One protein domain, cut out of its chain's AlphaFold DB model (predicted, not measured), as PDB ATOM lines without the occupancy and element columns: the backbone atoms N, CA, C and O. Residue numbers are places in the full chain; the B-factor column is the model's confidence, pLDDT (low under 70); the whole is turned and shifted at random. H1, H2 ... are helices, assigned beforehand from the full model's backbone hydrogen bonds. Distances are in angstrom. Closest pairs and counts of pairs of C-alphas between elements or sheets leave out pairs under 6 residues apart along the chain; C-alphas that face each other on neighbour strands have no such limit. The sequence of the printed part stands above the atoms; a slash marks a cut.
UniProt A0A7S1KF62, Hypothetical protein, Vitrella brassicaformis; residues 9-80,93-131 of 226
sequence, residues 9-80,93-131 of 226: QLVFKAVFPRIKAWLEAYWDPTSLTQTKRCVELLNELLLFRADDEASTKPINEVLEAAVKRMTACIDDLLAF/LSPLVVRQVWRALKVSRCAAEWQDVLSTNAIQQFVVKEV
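This is residues 9 to 80 and 93 to 131 of the 226 residues of the protein "Hypothetical protein" of Vitrella brassicaformis (UniProt A0A7S1KF62). Five helices run lengthwise in an up-and-down bundle, each against the one before, with the longest, H3, nearest the middle. The printed part has 111 residues, with named helices H1 to H5 in chain order: all helix. It is compact, with a radius of gyration of the C-alphas of 14.9 A, spanning 51 by 26 by 21 A.

H3, residues 53 to 77, touches H1, residues 9 to 25, closest at C-alphas Val 62 and Lys 20, 4.8 A, at 9 degrees, a shallow tilt. H3's residues 70 to 77 alone touch H4, residues 95 to 116, closest at C-alphas Leu 77 and Gln 100, 5.5 A. H4 and H5, residues 120 to 131, form a hairpin, closest at C-alphas Ser 108 and Val 127, 5.5 A. H4's residues 106 to 116 alone touch H2, residues 32 to 48, closest at C-alphas Cys 110 and Leu 32, 5.5 A. O i to N i+4 pairs within hydrogen-bond range: H1 10 of 13, H2 11 of 13, H3 20 of 21, H4 14 of 18, H5 7 of 8.

H3 measures 35.9 A and H4 34.9 A. C-alpha 9 begins H1 at (-56.071, 13.034, -2.631); C-alpha 131 ends H5 at (-36.247, 32.596, 20.736).

Residues 81 to 92 are not printed; C-alphas 80 and 93 are 13.5 A apart. Residues 79 to 80 have pLDDT under 70.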
ATOM      1  N   GLN A   9     -55.458  13.769  -3.737       88.88
ATOM      2  CA  GLN A   9     -56.071  13.034  -2.631       88.88
ATOM      3  C   GLN A   9     -55.104  12.059  -1.955       88.88
ATOM      4  O   GLN A   9     -55.102  11.961  -0.728       88.88
ATOM      5  N   LEU A  10     -54.282  11.341  -2.724       90.50
ATOM      6  CA  LEU A  10     -53.288  10.424  -2.172       90.50
ATOM      7  C   LEU A  10     -52.215  11.179  -1.379       90.50
ATOM      8  O   LEU A  10     -51.832  10.743  -0.292       90.50
ATOM      9  N   VAL A  11     -51.765  12.327  -1.886       93.44
ATOM     10  CA  VAL A  11     -50.817  13.202  -1.190       93.44
ATOM     11  C   VAL A  11     -51.375  13.604   0.179       93.44
ATOM     12  O   VAL A  11     -50.741  13.334   1.204       93.44
ATOM     13  N   PHE A  12     -52.588  14.153   0.235       93.25
ATOM     14  CA  PHE A  12     -53.176  14.626   1.493       93.25
ATOM     15  C   PHE A  12     -53.563  13.498   2.456       93.25
ATOM     16  O   PHE A  12     -53.413  13.654   3.667       93.25
ATOM     17  N   LYS A  13     -54.011  12.343   1.950       92.31
ATOM     18  CA  LYS A  13     -54.459  11.217   2.790       92.31
ATOM     19  C   LYS A  13     -53.335  10.280   3.235       92.31
ATOM     20  O   LYS A  13     -53.493   9.615   4.255       92.31
ATOM     21  N   ALA A  14     -52.226  10.193   2.499       93.25
ATOM     22  CA  ALA A  14     -51.160   9.228   2.786       93.25
ATOM     23  C   ALA A  14     -49.790   9.869   3.039       93.25
ATOM     24  O   ALA A  14     -49.043   9.383   3.892       93.25
ATOM     25  N   VAL A  15     -49.442  10.945   2.328       95.69
ATOM     26  CA  VAL A  15     -48.112  11.567   2.432       95.69
ATOM     27  C   VAL A  15     -48.059  12.549   3.601       95.69
ATOM     28  O   VAL A  15     -47.196  12.407   4.466       95.69
ATOM     29  N   PHE A  16     -49.010  13.483   3.698       96.38
ATOM     30  CA  PHE A  16     -49.056  14.465   4.791       96.38
ATOM     31  C   PHE A  16     -49.076  13.824   6.194       96.38
ATOM     32  O   PHE A  16     -48.255  14.218   7.025       96.38
ATOM     33  N   PRO A  17     -49.890  12.782   6.476       96.25
ATOM     34  CA  PRO A  17     -49.864  12.111   7.780       96.25
ATOM     35  C   PRO A  17     -48.509  11.478   8.119       96.25
ATOM     36  O   PRO A  17     -48.103  11.463   9.281       96.25
ATOM     37  N   ARG A  18     -47.772  10.984   7.114       97.12
ATOM     38  CA  ARG A  18     -46.417  10.445   7.308       97.12
ATOM     39  C   ARG A  18     -45.403  11.541   7.605       97.12
ATOM     40  O   ARG A  18     -44.558  11.347   8.474       97.12
ATOM     41  N   ILE A  19     -45.499  12.683   6.923       97.31
ATOM     42  CA  ILE A  19     -44.649  13.848   7.205       97.31
ATOM     43  C   ILE A  19     -44.906  14.347   8.625       97.31
ATOM     44  O   ILE A  19     -43.953  14.559   9.370       97.31
ATOM     45  N   LYS A  20     -46.176  14.461   9.031       97.69
ATOM     46  CA  LYS A  20     -46.561  14.831  10.397       97.69
ATOM     47  C   LYS A  20     -45.919  13.906  11.430       97.69
ATOM     48  O   LYS A  20     -45.204  14.380  12.306       97.69
ATOM     49  N   ALA A  21     -46.099  12.592  11.278       97.44
ATOM     50  CA  ALA A  21     -45.507  11.606  12.183       97.44
ATOM     51  C   ALA A  21     -43.972  11.707  12.225       97.44
ATOM     52  O   ALA A  21     -43.361  11.561  13.283       97.44
ATOM     53  N   TRP A  22     -43.336  11.994  11.085       97.56
ATOM     54  CA  TRP A  22     -41.894  12.204  11.029       97.56
ATOM     55  C   TRP A  22     -41.447  13.477  11.761       97.56
ATOM     56  O   TRP A  22     -40.465  13.428  12.503       97.56
ATOM     57  N   LEU A  23     -42.179  14.586  11.616       97.12
ATOM     58  CA  LEU A  23     -41.917  15.833  12.343       97.12
ATOM     59  C   LEU A  23     -42.052  15.654  13.857       97.12
ATOM     60  O   LEU A  23     -41.245  16.183  14.619       97.12
ATOM     61  N   GLU A  24     -43.053  14.893  14.292       95.25
ATOM     62  CA  GLU A  24     -43.312  14.638  15.708       95.25
ATOM     63  C   GLU A  24     -42.248  13.721  16.333       95.25
ATOM     64  O   GLU A  24     -41.794  13.978  17.450       95.25
ATOM     65  N   ALA A  25     -41.822  12.674  15.618       94.00
ATOM     66  CA  ALA A  25     -40.989  11.614  16.187       94.00
ATOM     67  C   ALA A  25     -39.485  11.732  15.886       94.00
ATOM     68  O   ALA A  25     -38.668  11.365  16.731       94.00
ATOM     69  N   TYR A  26     -39.099  12.209  14.700       95.19
ATOM     70  CA  TYR A  26     -37.734  12.023  14.182       95.19
ATOM     71  C   TYR A  26     -37.038  13.307  13.750       95.19
ATOM     72  O   TYR A  26     -35.806  13.343  13.729       95.19
ATOM     73  N   TRP A  27     -37.792  14.350  13.405       96.69
ATOM     74  CA  TRP A  27     -37.199  15.616  13.005       96.69
ATOM     75  C   TRP A  27     -36.427  16.262  14.161       96.69
ATOM     76  O   TRP A  27     -36.932  16.398  15.285       96.69
ATOM     77  N   ASP A  28     -35.194  16.669  13.861       95.06
ATOM     78  CA  ASP A  28     -34.340  17.481  14.724       95.06
ATOM     79  C   ASP A  28     -34.438  18.966  14.320       95.06
ATOM     80  O   ASP A  28     -33.867  19.352  13.292       95.06
ATOM     81  N   PRO A  29     -35.074  19.829  15.144       95.25
ATOM     82  CA  PRO A  29     -35.188  21.268  14.884       95.25
ATOM     83  C   PRO A  29     -33.854  22.023  14.837       95.25
ATOM     84  O   PRO A  29     -33.826  23.200  14.487       95.25
ATOM     85  N   THR A  30     -32.737  21.381  15.196       95.44
ATOM     86  CA  THR A  30     -31.387  21.951  15.082       95.44
ATOM     87  C   THR A  30     -30.654  21.532  13.802       95.44
ATOM     88  O   THR A  30     -29.571  22.056  13.511       95.44
ATOM     89  N   SER A  31     -31.230  20.611  13.022       96.88
ATOM     90  CA  SER A  31     -30.643  20.066  11.800       96.88
ATOM     91  C   SER A  31     -31.109  20.834  10.567       96.88
ATOM     92  O   SER A  31     -32.175  20.580  10.008       96.88
ATOM     93  N   LEU A  32     -30.260  21.744  10.086       95.94
ATOM     94  CA  LEU A  32     -30.556  22.548   8.898       95.94
ATOM     95  C   LEU A  32     -30.844  21.684   7.662       95.94
ATOM     96  O   LEU A  32     -31.742  21.998   6.891       95.94
ATOM     97  N   THR A  33     -30.110  20.585   7.483       97.31
ATOM     98  CA  THR A  33     -30.296  19.679   6.343       97.31
ATOM     99  C   THR A  33     -31.666  19.010   6.367       97.31
ATOM    100  O   THR A  33     -32.315  18.919   5.328       97.31
ATOM    101  N   GLN A  34     -32.111  18.533   7.535       97.00
ATOM    102  CA  GLN A  34     -33.439  17.934   7.665       97.00
ATOM    103  C   GLN A  34     -34.532  18.980   7.438       97.00
ATOM    104  O   GLN A  34     -35.474  18.722   6.695       97.00
ATOM    105  N   THR A  35     -34.368  20.165   8.029       97.44
ATOM    106  CA  THR A  35     -35.316  21.273   7.891       97.44
ATOM    107  C   THR A  35     -35.474  21.707   6.439       97.44
ATOM    108  O   THR A  35     -36.592  21.719   5.942       97.44
ATOM    109  N   LYS A  36     -34.372  21.975   5.725       97.19
ATOM    110  CA  LYS A  36     -34.414  22.385   4.313       97.19
ATOM    111  C   LYS A  36     -35.103  21.360   3.429       97.19
ATOM    112  O   LYS A  36     -36.029  21.711   2.718       97.19
ATOM    113  N   ARG A  37     -34.726  20.084   3.550       96.81
ATOM    114  CA  ARG A  37     -35.357  19.003   2.775       96.81
ATOM    115  C   ARG A  37     -36.849  18.874   3.062       96.81
ATOM    116  O   ARG A  37     -37.619  18.585   2.156       96.81
ATOM    117  N   CYS A  38     -37.258  19.058   4.318       96.81
ATOM    118  CA  CYS A  38     -38.668  19.019   4.688       96.81
ATOM    119  C   CYS A  38     -39.434  20.209   4.101       96.81
ATOM    120  O   CYS A  38     -40.488  20.006   3.508       96.81
ATOM    121  N   VAL A  39     -38.890  21.422   4.210       96.94
ATOM    122  CA  VAL A  39     -39.476  22.640   3.628       96.94
ATOM    123  C   VAL A  39     -39.565  22.538   2.102       96.94
ATOM    124  O   VAL A  39     -40.617  22.820   1.542       96.94
ATOM    125  N   GLU A  40     -38.503  22.089   1.431       97.06
ATOM    126  CA  GLU A  40     -38.469  21.857  -0.019       97.06
ATOM    127  C   GLU A  40     -39.549  20.854  -0.445       97.06
ATOM    128  O   GLU A  40     -40.356  21.159  -1.320       97.06
ATOM    129  N   LEU A  41     -39.639  19.708   0.242       96.38
ATOM    130  CA  LEU A  41     -40.692  18.721   0.001       96.38
ATOM    131  C   LEU A  41     -42.090  19.324   0.200       96.38
ATOM    132  O   LEU A  41     -42.983  19.090  -0.605       96.38
ATOM    133  N   LEU A  42     -42.301  20.095   1.268       96.25
ATOM    134  CA  LEU A  42     -43.597  20.722   1.523       96.25
ATOM    135  C   LEU A  42     -43.956  21.735   0.439       96.25
ATOM    136  O   LEU A  42     -45.096  21.730  -0.009       96.25
ATOM    137  N   ASN A  43     -43.006  22.541  -0.028       95.69
ATOM    138  CA  ASN A  43     -43.226  23.465  -1.138       95.69
ATOM    139  C   ASN A  43     -43.672  22.735  -2.414       95.69
ATOM    140  O   ASN A  43     -44.605  23.190  -3.073       95.69
ATOM    141  N   GLU A  44     -43.075  21.584  -2.734       95.19
ATOM    142  CA  GLU A  44     -43.507  20.757  -3.868       95.19
ATOM    143  C   GLU A  44     -44.916  20.182  -3.664       95.19
ATOM    144  O   GLU A  44     -45.746  20.220  -4.570       95.19
ATOM    145  N   LEU A  45     -45.226  19.681  -2.465       93.81
ATOM    146  CA  LEU A  45     -46.536  19.090  -2.171       93.81
ATOM    147  C   LEU A  45     -47.660  20.132  -2.097       93.81
ATOM    148  O   LEU A  45     -48.809  19.822  -2.412       93.81
ATOM    149  N   LEU A  46     -47.344  21.367  -1.706       93.44
ATOM    150  CA  LEU A  46     -48.297  22.475  -1.662       93.44
ATOM    151  C   LEU A  46     -48.783  22.903  -3.053       93.44
ATOM    152  O   LEU A  46     -49.825  23.550  -3.140       93.44
ATOM    153  N   LEU A  47     -48.111  22.489  -4.134       92.19
ATOM    154  CA  LEU A  47     -48.599  22.676  -5.507       92.19
ATOM    155  C   LEU A  47     -49.913  21.926  -5.776       92.19
ATOM    156  O   LEU A  47     -50.659  22.311  -6.671       92.19
ATOM    157  N   PHE A  48     -50.219  20.884  -4.995       89.94
ATOM    158  CA  PHE A  48     -51.474  20.132  -5.087       89.94
ATOM    159  C   PHE A  48     -52.604  20.714  -4.222       89.94
ATOM    160  O   PHE A  48     -53.687  20.136  -4.176       89.94
ATOM    161  N   ARG A  49     -52.365  21.813  -3.490       89.50
ATOM    162  CA  ARG A  49     -53.367  22.430  -2.609       89.50
ATOM    163  C   ARG A  49     -54.555  22.955  -3.417       89.50
ATOM    164  O   ARG A  49     -54.367  23.696  -4.378       89.50
ATOM    165  N   ALA A  50     -55.759  22.641  -2.949       87.62
ATOM    166  CA  ALA A  50     -57.010  23.224  -3.415       87.62
ATOM    167  C   ALA A  50     -57.649  24.064  -2.294       87.62
ATOM    168  O   ALA A  50     -57.253  23.976  -1.133       87.62
ATOM    169  N   ASP A  51     -58.652  24.874  -2.623       85.12
ATOM    170  CA  ASP A  51     -59.412  25.642  -1.628       85.12
ATOM    171  C   ASP A  51     -60.525  24.776  -1.006       85.12
ATOM    172  O   ASP A  51     -61.709  25.110  -1.056       85.12
ATOM    173  N   ASP A  52     -60.147  23.622  -0.449       87.69
ATOM    174  CA  ASP A  52     -61.055  22.676   0.202       87.69
ATOM    175  C   ASP A  52     -60.548  22.213   1.580       87.69
ATOM    176  O   ASP A  52     -59.377  22.352   1.947       87.69
ATOM    177  N   GLU A  53     -61.450  21.650   2.384       86.94
ATOM    178  CA  GLU A  53     -61.098  21.144   3.716       86.94
ATOM    179  C   GLU A  53     -60.167  19.918   3.646       86.94
ATOM    180  O   GLU A  53     -59.317  19.714   4.518       86.94
ATOM    181  N   ALA A  54     -60.296  19.111   2.588       85.88
ATOM    182  CA  ALA A  54     -59.548  17.870   2.412       85.88
ATOM    183  C   ALA A  54     -58.038  18.102   2.251       85.88
ATOM    184  O   ALA A  54     -57.245  17.265   2.689       85.88
ATOM    185  N   SER A  55     -57.644  19.228   1.658       87.38
ATOM    186  CA  SER A  55     -56.251  19.643   1.502       87.38
ATOM    187  C   SER A  55     -55.774  20.542   2.643       87.38
ATOM    188  O   SER A  55     -54.688  20.326   3.185       87.38
ATOM    189  N   THR A  56     -56.582  21.515   3.073       91.25
ATOM    190  CA  THR A  56     -56.174  22.497   4.093       91.25
ATOM    191  C   THR A  56     -55.939  21.880   5.470       91.25
ATOM    192  O   THR A  56     -54.979  22.254   6.148       91.25
ATOM    193  N   LYS A  57     -56.750  20.901   5.891       94.19
ATOM    194  CA  LYS A  57     -56.607  20.280   7.215       94.19
ATOM    195  C   LYS A  57     -55.281  19.514   7.378       94.19
ATOM    196  O   LYS A  57     -54.554  19.831   8.320       94.19
ATOM    197  N   PRO A  58     -54.895  18.572   6.491       94.62
ATOM    198  CA  PRO A  58     -53.606  17.881   6.599       94.62
ATOM    199  C   PRO A  58     -52.400  18.822   6.533       94.62
ATOM    200  O   PRO A  58     -51.414  18.592   7.236       94.62
ATOM    201  N   ILE A  59     -52.483  19.894   5.733       95.06
ATOM    202  CA  ILE A  59     -51.453  20.938   5.682       95.06
ATOM    203  C   ILE A  59     -51.303  21.585   7.059       95.06
ATOM    204  O   ILE A  59     -50.214  21.560   7.628       95.06
ATOM    205  N   ASN A  60     -52.392  22.106   7.628       94.94
ATOM    206  CA  ASN A  60     -52.358  22.777   8.928       94.94
ATOM    207  C   ASN A  60     -51.838  21.856  10.037       94.94
ATOM    208  O   ASN A  60     -51.018  22.280  10.843       94.94
ATOM    209  N   GLU A  61     -52.230  20.579  10.042       96.56
ATOM    210  CA  GLU A  61     -51.734  19.612  11.025       96.56
ATOM    211  C   GLU A  61     -50.214  19.395  10.951       96.56
ATOM    212  O   GLU A  61     -49.559  19.273  11.988       96.56
ATOM    213  N   VAL A  62     -49.641  19.354   9.744       97.12
ATOM    214  CA  VAL A  62     -48.186  19.254   9.537       97.12
ATOM    215  C   VAL A  62     -47.477  20.525  10.006       97.12
ATOM    216  O   VAL A  62     -46.461  20.447  10.701       97.12
ATOM    217  N   LEU A  63     -48.018  21.695   9.668       95.81
ATOM    218  CA  LEU A  63     -47.448  22.986  10.059       95.81
ATOM    219  C   LEU A  63     -47.497  23.192  11.574       95.81
ATOM    220  O   LEU A  63     -46.510  23.610  12.180       95.81
ATOM    221  N   GLU A  64     -48.607  22.828  12.212       95.94
ATOM    222  CA  GLU A  64     -48.726  22.829  13.665       95.94
ATOM    223  C   GLU A  64     -47.741  21.867  14.327       95.94
ATOM    224  O   GLU A  64     -47.164  22.215  15.357       95.94
ATOM    225  N   ALA A  65     -47.534  20.671  13.767       97.19
ATOM    226  CA  ALA A  65     -46.563  19.715  14.293       97.19
ATOM    227  C   ALA A  65     -45.136  20.285  14.254       97.19
ATOM    228  O   ALA A  65     -44.411  20.187  15.247       97.19
ATOM    229  N   ALA A  66     -44.757  20.953  13.157       96.50
ATOM    230  CA  ALA A  66     -43.472  21.638  13.052       96.50
ATOM    231  C   ALA A  66     -43.327  22.735  14.119       96.50
ATOM    232  O   ALA A  66     -42.343  22.752  14.861       96.50
ATOM    233  N   VAL A  67     -44.325  23.617  14.258       95.62
ATOM    234  CA  VAL A  67     -44.304  24.693  15.264       95.62
ATOM    235  C   VAL A  67     -44.222  24.124  16.680       95.62
ATOM    236  O   VAL A  67     -43.345  24.524  17.442       95.62
ATOM    237  N   LYS A  68     -45.060  23.139  17.025       95.50
ATOM    238  CA  LYS A  68     -45.050  22.479  18.344       95.50
ATOM    239  C   LYS A  68     -43.683  21.877  18.658       95.50
ATOM    240  O   LYS A  68     -43.179  22.054  19.767       95.50
ATOM    241  N   ARG A  69     -43.056  21.208  17.688       95.50
ATOM    242  CA  ARG A  69     -41.736  20.590  17.861       95.50
ATOM    243  C   ARG A  69     -40.626  21.628  18.044       95.50
ATOM    244  O   ARG A  69     -39.761  21.431  18.896       95.50
ATOM    245  N   MET A  70     -40.653  22.729  17.288       95.38
ATOM    246  CA  MET A  70     -39.702  23.836  17.456       95.38
ATOM    247  C   MET A  70     -39.837  24.493  18.832       95.38
ATOM    248  O   MET A  70     -38.825  24.712  19.499       95.38
ATOM    249  N   THR A  71     -41.068  24.759  19.271       93.38
ATOM    250  CA  THR A  71     -41.358  25.339  20.589       93.38
ATOM    251  C   THR A  71     -40.879  24.430  21.711       93.38
ATOM    252  O   THR A  71     -40.084  24.880  22.529       93.38
ATOM    253  N   ALA A  72     -41.224  23.138  21.678       92.62
ATOM    254  CA  ALA A  72     -40.755  22.169  22.670       92.62
ATOM    255  C   ALA A  72     -39.219  22.092  22.728       92.62
ATOM    256  O   ALA A  72     -38.629  22.095  23.804       92.62
ATOM    257  N   CYS A  73     -38.550  22.099  21.569       92.44
ATOM    258  CA  CYS A  73     -37.090  22.110  21.526       92.44
ATOM    259  C   CYS A  73     -36.513  23.355  22.213       92.44
ATOM    260  O   CYS A  73     -35.546  23.259  22.960       92.44
ATOM    261  N   ILE A  74     -37.101  24.525  21.982       91.44
ATOM    262  CA  ILE A  74     -36.638  25.784  22.563       91.44
ATOM    263  C   ILE A  74     -36.956  25.901  24.061       91.44
ATOM    264  O   ILE A  74     -36.131  26.443  24.805       91.44
ATOM    265  N   ASP A  75     -38.087  25.360  24.508       89.75
ATOM    266  CA  ASP A  75     -38.441  25.224  25.924       89.75
ATOM    267  C   ASP A  75     -37.400  24.396  26.685       89.75
ATOM    268  O   ASP A  75     -36.917  24.826  27.733       89.75
ATOM    269  N   ASP A  76     -36.969  23.268  26.116       86.62
ATOM    270  CA  ASP A  76     -35.978  22.380  26.731       86.62
ATOM    271  C   ASP A  76     -34.566  22.992  26.794       86.62
ATOM    272  O   ASP A  76     -33.782  22.703  27.702       86.62
ATOM    273  N   LEU A  77     -34.194  23.814  25.807       82.25
ATOM    274  CA  LEU A  77     -32.833  24.352  25.680       82.25
ATOM    275  C   LEU A  77     -32.515  25.411  26.733       82.25
ATOM    276  O   LEU A  77     -31.417  25.429  27.289       82.25
ATOM    277  N   LEU A  78     -33.450  26.324  26.965       71.25
ATOM    278  CA  LEU A  78     -33.246  27.525  27.768       71.25
ATOM    279  C   LEU A  78     -34.412  27.696  28.741       71.25
ATOM    280  O   LEU A  78     -35.009  28.771  28.823       71.25
ATOM    281  N   ALA A  79     -34.717  26.625  29.479       67.75
ATOM    282  CA  ALA A  79     -35.626  26.642  30.616       67.75
ATOM    283  C   ALA A  79     -35.043  27.541  31.717       67.75
ATOM    284  O   ALA A  79     -34.384  27.091  32.656       67.75
ATOM    285  N   PHE A  80     -35.223  28.850  31.566       60.09
ATOM    286  CA  PHE A  80     -34.850  29.799  32.595       60.09
ATOM    287  C   PHE A  80     -35.780  29.597  33.790       60.09
ATOM    288  O   PHE A  80     -36.999  29.705  33.619       60.09
ATOM    289  N   LEU A  93     -20.615  33.233  30.838       71.62
ATOM    290  CA  LEU A  93     -21.651  32.209  30.761       71.62
ATOM    291  C   LEU A  93     -21.045  30.840  31.078       71.62
ATOM    292  O   LEU A  93     -19.933  30.518  30.651       71.62
ATOM    293  N   SER A  94     -21.786  30.001  31.804       79.88
ATOM    294  CA  SER A  94     -21.333  28.629  32.027       79.88
ATOM    295  C   SER A  94     -21.238  27.884  30.683       79.88
ATOM    296  O   SER A  94     -22.042  28.147  29.781       79.88
ATOM    297  N   PRO A  95     -20.317  26.913  30.523       81.38
ATOM    298  CA  PRO A  95     -20.177  26.161  29.270       81.38
ATOM    299  C   PRO A  95     -21.480  25.492  28.809       81.38
ATOM    300  O   PRO A  95     -21.743  25.373  27.612       81.38
ATOM    301  N   LEU A  96     -22.321  25.087  29.768       79.56
ATOM    302  CA  LEU A  96     -23.654  24.556  29.500       79.56
ATOM    303  C   LEU A  96     -24.553  25.618  28.862       79.56
ATOM    304  O   LEU A  96     -25.131  25.354  27.812       79.56
ATOM    305  N   VAL A  97     -24.624  26.824  29.433       82.31
ATOM    306  CA  VAL A  97     -25.436  27.920  28.881       82.31
ATOM    307  C   VAL A  97     -24.934  28.337  27.503       82.31
ATOM    308  O   VAL A  97     -25.744  28.480  26.592       82.31
ATOM    309  N   VAL A  98     -23.616  28.435  27.300       84.88
ATOM    310  CA  VAL A  98     -23.031  28.710  25.974       84.88
ATOM    311  C   VAL A  98     -23.509  27.679  24.949       84.88
ATOM    312  O   VAL A  98     -23.984  28.040  23.873       84.88
ATOM    313  N   ARG A  99     -23.460  26.383  25.285       85.94
ATOM    314  CA  ARG A  99     -23.942  25.319  24.394       85.94
ATOM    315  C   ARG A  99     -25.430  25.462  24.075       85.94
ATOM    316  O   ARG A  99     -25.812  25.265  22.922       85.94
ATOM    317  N   GLN A 100     -26.253  25.799  25.064       88.06
ATOM    318  CA  GLN A 100     -27.690  25.988  24.857       88.06
ATOM    319  C   GLN A 100     -27.995  27.221  24.004       88.06
ATOM    320  O   GLN A 100     -28.839  27.134  23.115       88.06
ATOM    321  N   VAL A 101     -27.258  28.322  24.179       89.94
ATOM    322  CA  VAL A 101     -27.338  29.510  23.315       89.94
ATOM    323  C   VAL A 101     -27.064  29.127  21.862       89.94
ATOM    324  O   VAL A 101     -27.885  29.394  20.989       89.94
ATOM    325  N   TRP A 102     -25.968  28.416  21.588       92.38
ATOM    326  CA  TRP A 102     -25.648  27.979  20.225       92.38
ATOM    327  C   TRP A 102     -26.691  27.028  19.633       92.38
ATOM    328  O   TRP A 102     -26.964  27.083  18.434       92.38
ATOM    329  N   ARG A 103     -27.300  26.160  20.445       92.12
ATOM    330  CA  ARG A 103     -28.410  25.311  19.993       92.12
ATOM    331  C   ARG A 103     -29.664  26.133  19.697       92.12
ATOM    332  O   ARG A 103     -30.268  25.911  18.653       92.12
ATOM    333  N   ALA A 104     -30.006  27.114  20.529       93.75
ATOM    334  CA  ALA A 104     -31.132  28.013  20.283       93.75
ATOM    335  C   ALA A 104     -30.936  28.842  19.002       93.75
ATOM    336  O   ALA A 104     -31.872  28.994  18.220       93.75
ATOM    337  N   LEU A 105     -29.705  29.283  18.716       94.94
ATOM    338  CA  LEU A 105     -29.358  29.922  17.441       94.94
ATOM    339  C   LEU A 105     -29.572  28.985  16.246       94.94
ATOM    340  O   LEU A 105     -30.116  29.404  15.227       94.94
ATOM    341  N   LYS A 106     -29.206  27.701  16.369       95.38
ATOM    342  CA  LYS A 106     -29.486  26.709  15.319       95.38
ATOM    343  C   LYS A 106     -30.983  26.530  15.085       95.38
ATOM    344  O   LYS A 106     -31.385  26.480  13.926       95.38
ATOM    345  N   VAL A 107     -31.793  26.470  16.147       96.12
ATOM    346  CA  VAL A 107     -33.256  26.393  16.008       96.12
ATOM    347  C   VAL A 107     -33.800  27.659  15.353       96.12
ATOM    348  O   VAL A 107     -34.583  27.548  14.422       96.12
ATOM    349  N   SER A 108     -33.340  28.846  15.759       95.75
ATOM    350  CA  SER A 108     -33.719  30.120  15.127       95.75
ATOM    351  C   SER A 108     -33.453  30.110  13.623       95.75
ATOM    352  O   SER A 108     -34.321  30.475  12.835       95.75
ATOM    353  N   ARG A 109     -32.255  29.671  13.222       96.56
ATOM    354  CA  ARG A 109     -31.877  29.561  11.813       96.56
ATOM    355  C   ARG A 109     -32.754  28.556  11.072       96.56
ATOM    356  O   ARG A 109     -33.203  28.850   9.975       96.56
ATOM    357  N   CYS A 110     -33.003  27.386  11.660       96.94
ATOM    358  CA  CYS A 110     -33.876  26.383  11.053       96.94
ATOM    359  C   CYS A 110     -35.316  26.894  10.932       96.94
ATOM    360  O   CYS A 110     -35.924  26.724   9.886       96.94
ATOM    361  N   ALA A 111     -35.844  27.573  11.949       96.44
ATOM    362  CA  ALA A 111     -37.178  28.164  11.929       96.44
ATOM    363  C   ALA A 111     -37.337  29.199  10.804       96.44
ATOM    364  O   ALA A 111     -38.383  29.247  10.164       96.44
ATOM    365  N   ALA A 112     -36.293  29.985  10.517       95.25
ATOM    366  CA  ALA A 112     -36.305  30.957   9.425       95.25
ATOM    367  C   ALA A 112     -36.453  30.315   8.031       95.25
ATOM    368  O   ALA A 112     -37.029  30.941   7.146       95.25
ATOM    369  N   GLU A 113     -36.004  29.070   7.835       96.25
ATOM    370  CA  GLU A 113     -36.175  28.349   6.562       96.25
ATOM    371  C   GLU A 113     -37.651  28.037   6.264       96.25
ATOM    372  O   GLU A 113     -38.009  27.812   5.117       96.25
ATOM    373  N   TRP A 114     -38.542  28.067   7.260       96.19
ATOM    374  CA  TRP A 114     -39.968  27.802   7.052       96.19
ATOM    375  C   TRP A 114     -40.737  28.978   6.430       96.19
ATOM    376  O   TRP A 114     -41.947  28.867   6.259       96.19
ATOM    377  N   GLN A 115     -40.088  30.104   6.107       92.06
ATOM    378  CA  GLN A 115     -40.736  31.355   5.661       92.06
ATOM    379  C   GLN A 115     -41.548  31.271   4.377       92.06
ATOM    380  O   GLN A 115     -42.420  32.113   4.173       92.06
ATOM    381  N   ASP A 116     -41.294  30.258   3.559       88.94
ATOM    382  CA  ASP A 116     -42.031  30.041   2.314       88.94
ATOM    383  C   ASP A 116     -43.273  29.154   2.525       88.94
ATOM    384  O   ASP A 116     -44.148  29.085   1.667       88.94
ATOM    385  N   VAL A 117     -43.379  28.509   3.695       94.06
ATOM    386  CA  VAL A 117     -44.432  27.538   4.030       94.06
ATOM    387  C   VAL A 117     -45.331  28.051   5.164       94.06
ATOM    388  O   VAL A 117     -46.555  27.947   5.098       94.06
ATOM    389  N   LEU A 118     -44.736  28.605   6.222       94.31
ATOM    390  CA  LEU A 118     -45.429  29.246   7.339       94.31
ATOM    391  C   LEU A 118     -45.602  30.742   7.070       94.31
ATOM    392  O   LEU A 118     -44.800  31.371   6.384       94.31
ATOM    393  N   SER A 119     -46.624  31.348   7.680       92.19
ATOM    394  CA  SER A 119     -46.809  32.795   7.571       92.19
ATOM    395  C   SER A 119     -45.626  33.548   8.186       92.19
ATOM    396  O   SER A 119     -45.113  33.185   9.250       92.19
ATOM    397  N   THR A 120     -45.218  34.651   7.551       92.06
ATOM    398  CA  THR A 120     -44.128  35.501   8.053       92.06
ATOM    399  C   THR A 120     -44.369  35.934   9.500       92.06
ATOM    400  O   THR A 120     -43.438  35.941  10.299       92.06
ATOM    401  N   ASN A 121     -45.624  36.226   9.866       91.75
ATOM    402  CA  ASN A 121     -45.988  36.584  11.234       91.75
ATOM    403  C   ASN A 121     -45.726  35.434  12.221       91.75
ATOM    404  O   ASN A 121     -45.115  35.671  13.258       91.75
ATOM    405  N   ALA A 122     -46.108  34.194  11.892       92.44
ATOM    406  CA  ALA A 122     -45.879  33.044  12.769       92.44
ATOM    407  C   ALA A 122     -44.384  32.810  13.029       92.44
ATOM    408  O   ALA A 122     -43.970  32.578  14.166       92.44
ATOM    409  N   ILE A 123     -43.549  32.939  11.995       95.06
ATOM    410  CA  ILE A 123     -42.100  32.760  12.141       95.06
ATOM    411  C   ILE A 123     -41.473  33.921  12.894       95.06
ATOM    412  O   ILE A 123     -40.618  33.690  13.742       95.06
ATOM    413  N   GLN A 124     -41.893  35.158  12.634       94.44
ATOM    414  CA  GLN A 124     -41.415  36.305  13.402       94.44
ATOM    415  C   GLN A 124     -41.801  36.178  14.877       94.44
ATOM    416  O   GLN A 124     -40.951  36.397  15.736       94.44
ATOM    417  N   GLN A 125     -43.028  35.751  15.190       93.56
ATOM    418  CA  GLN A 125     -43.422  35.455  16.567       93.56
ATOM    419  C   GLN A 125     -42.495  34.405  17.189       93.56
ATOM    420  O   GLN A 125     -41.973  34.616  18.280       93.56
ATOM    421  N   PHE A 126     -42.196  33.314  16.490       94.75
ATOM    422  CA  PHE A 126     -41.285  32.304  17.017       94.75
ATOM    423  C   PHE A 126     -39.839  32.824  17.174       94.75
ATOM    424  O   PHE A 126     -39.260  32.805  18.258       94.75
ATOM    425  N   VAL A 127     -39.229  33.339  16.109       96.12
ATOM    426  CA  VAL A 127     -37.810  33.729  16.075       96.12
ATOM    427  C   VAL A 127     -37.519  34.968  16.927       96.12
ATOM    428  O   VAL A 127     -36.467  35.047  17.568       96.12
ATOM    429  N   VAL A 128     -38.423  35.949  16.947       95.06
ATOM    430  CA  VAL A 128     -38.217  37.215  17.666       95.06
ATOM    431  C   VAL A 128     -38.739  37.118  19.093       95.06
ATOM    432  O   VAL A 128     -37.998  37.399  20.033       95.06
ATOM    433  N   LYS A 129     -39.993  36.709  19.293       92.50
ATOM    434  CA  LYS A 129     -40.584  36.696  20.636       92.50
ATOM    435  C   LYS A 129     -40.107  35.488  21.437       92.50
ATOM    436  O   LYS A 129     -39.538  35.668  22.515       92.50
ATOM    437  N   GLU A 130     -40.287  34.277  20.916       91.88
ATOM    438  CA  GLU A 130     -39.944  33.058  21.658       91.88
ATOM    439  C   GLU A 130     -38.425  32.879  21.783       91.88
ATOM    440  O   GLU A 130     -37.886  32.785  22.888       91.88
ATOM    441  N   VAL A 131     -37.687  32.882  20.677       94.00
ATOM    442  CA  VAL A 131     -36.247  32.596  20.736       94.00
ATOM    443  C   VAL A 131     -35.454  33.787  21.267       94.00
ATOM    444  O   VAL A 131     -34.651  33.635  22.192       94.00
TER     445      VAL A 131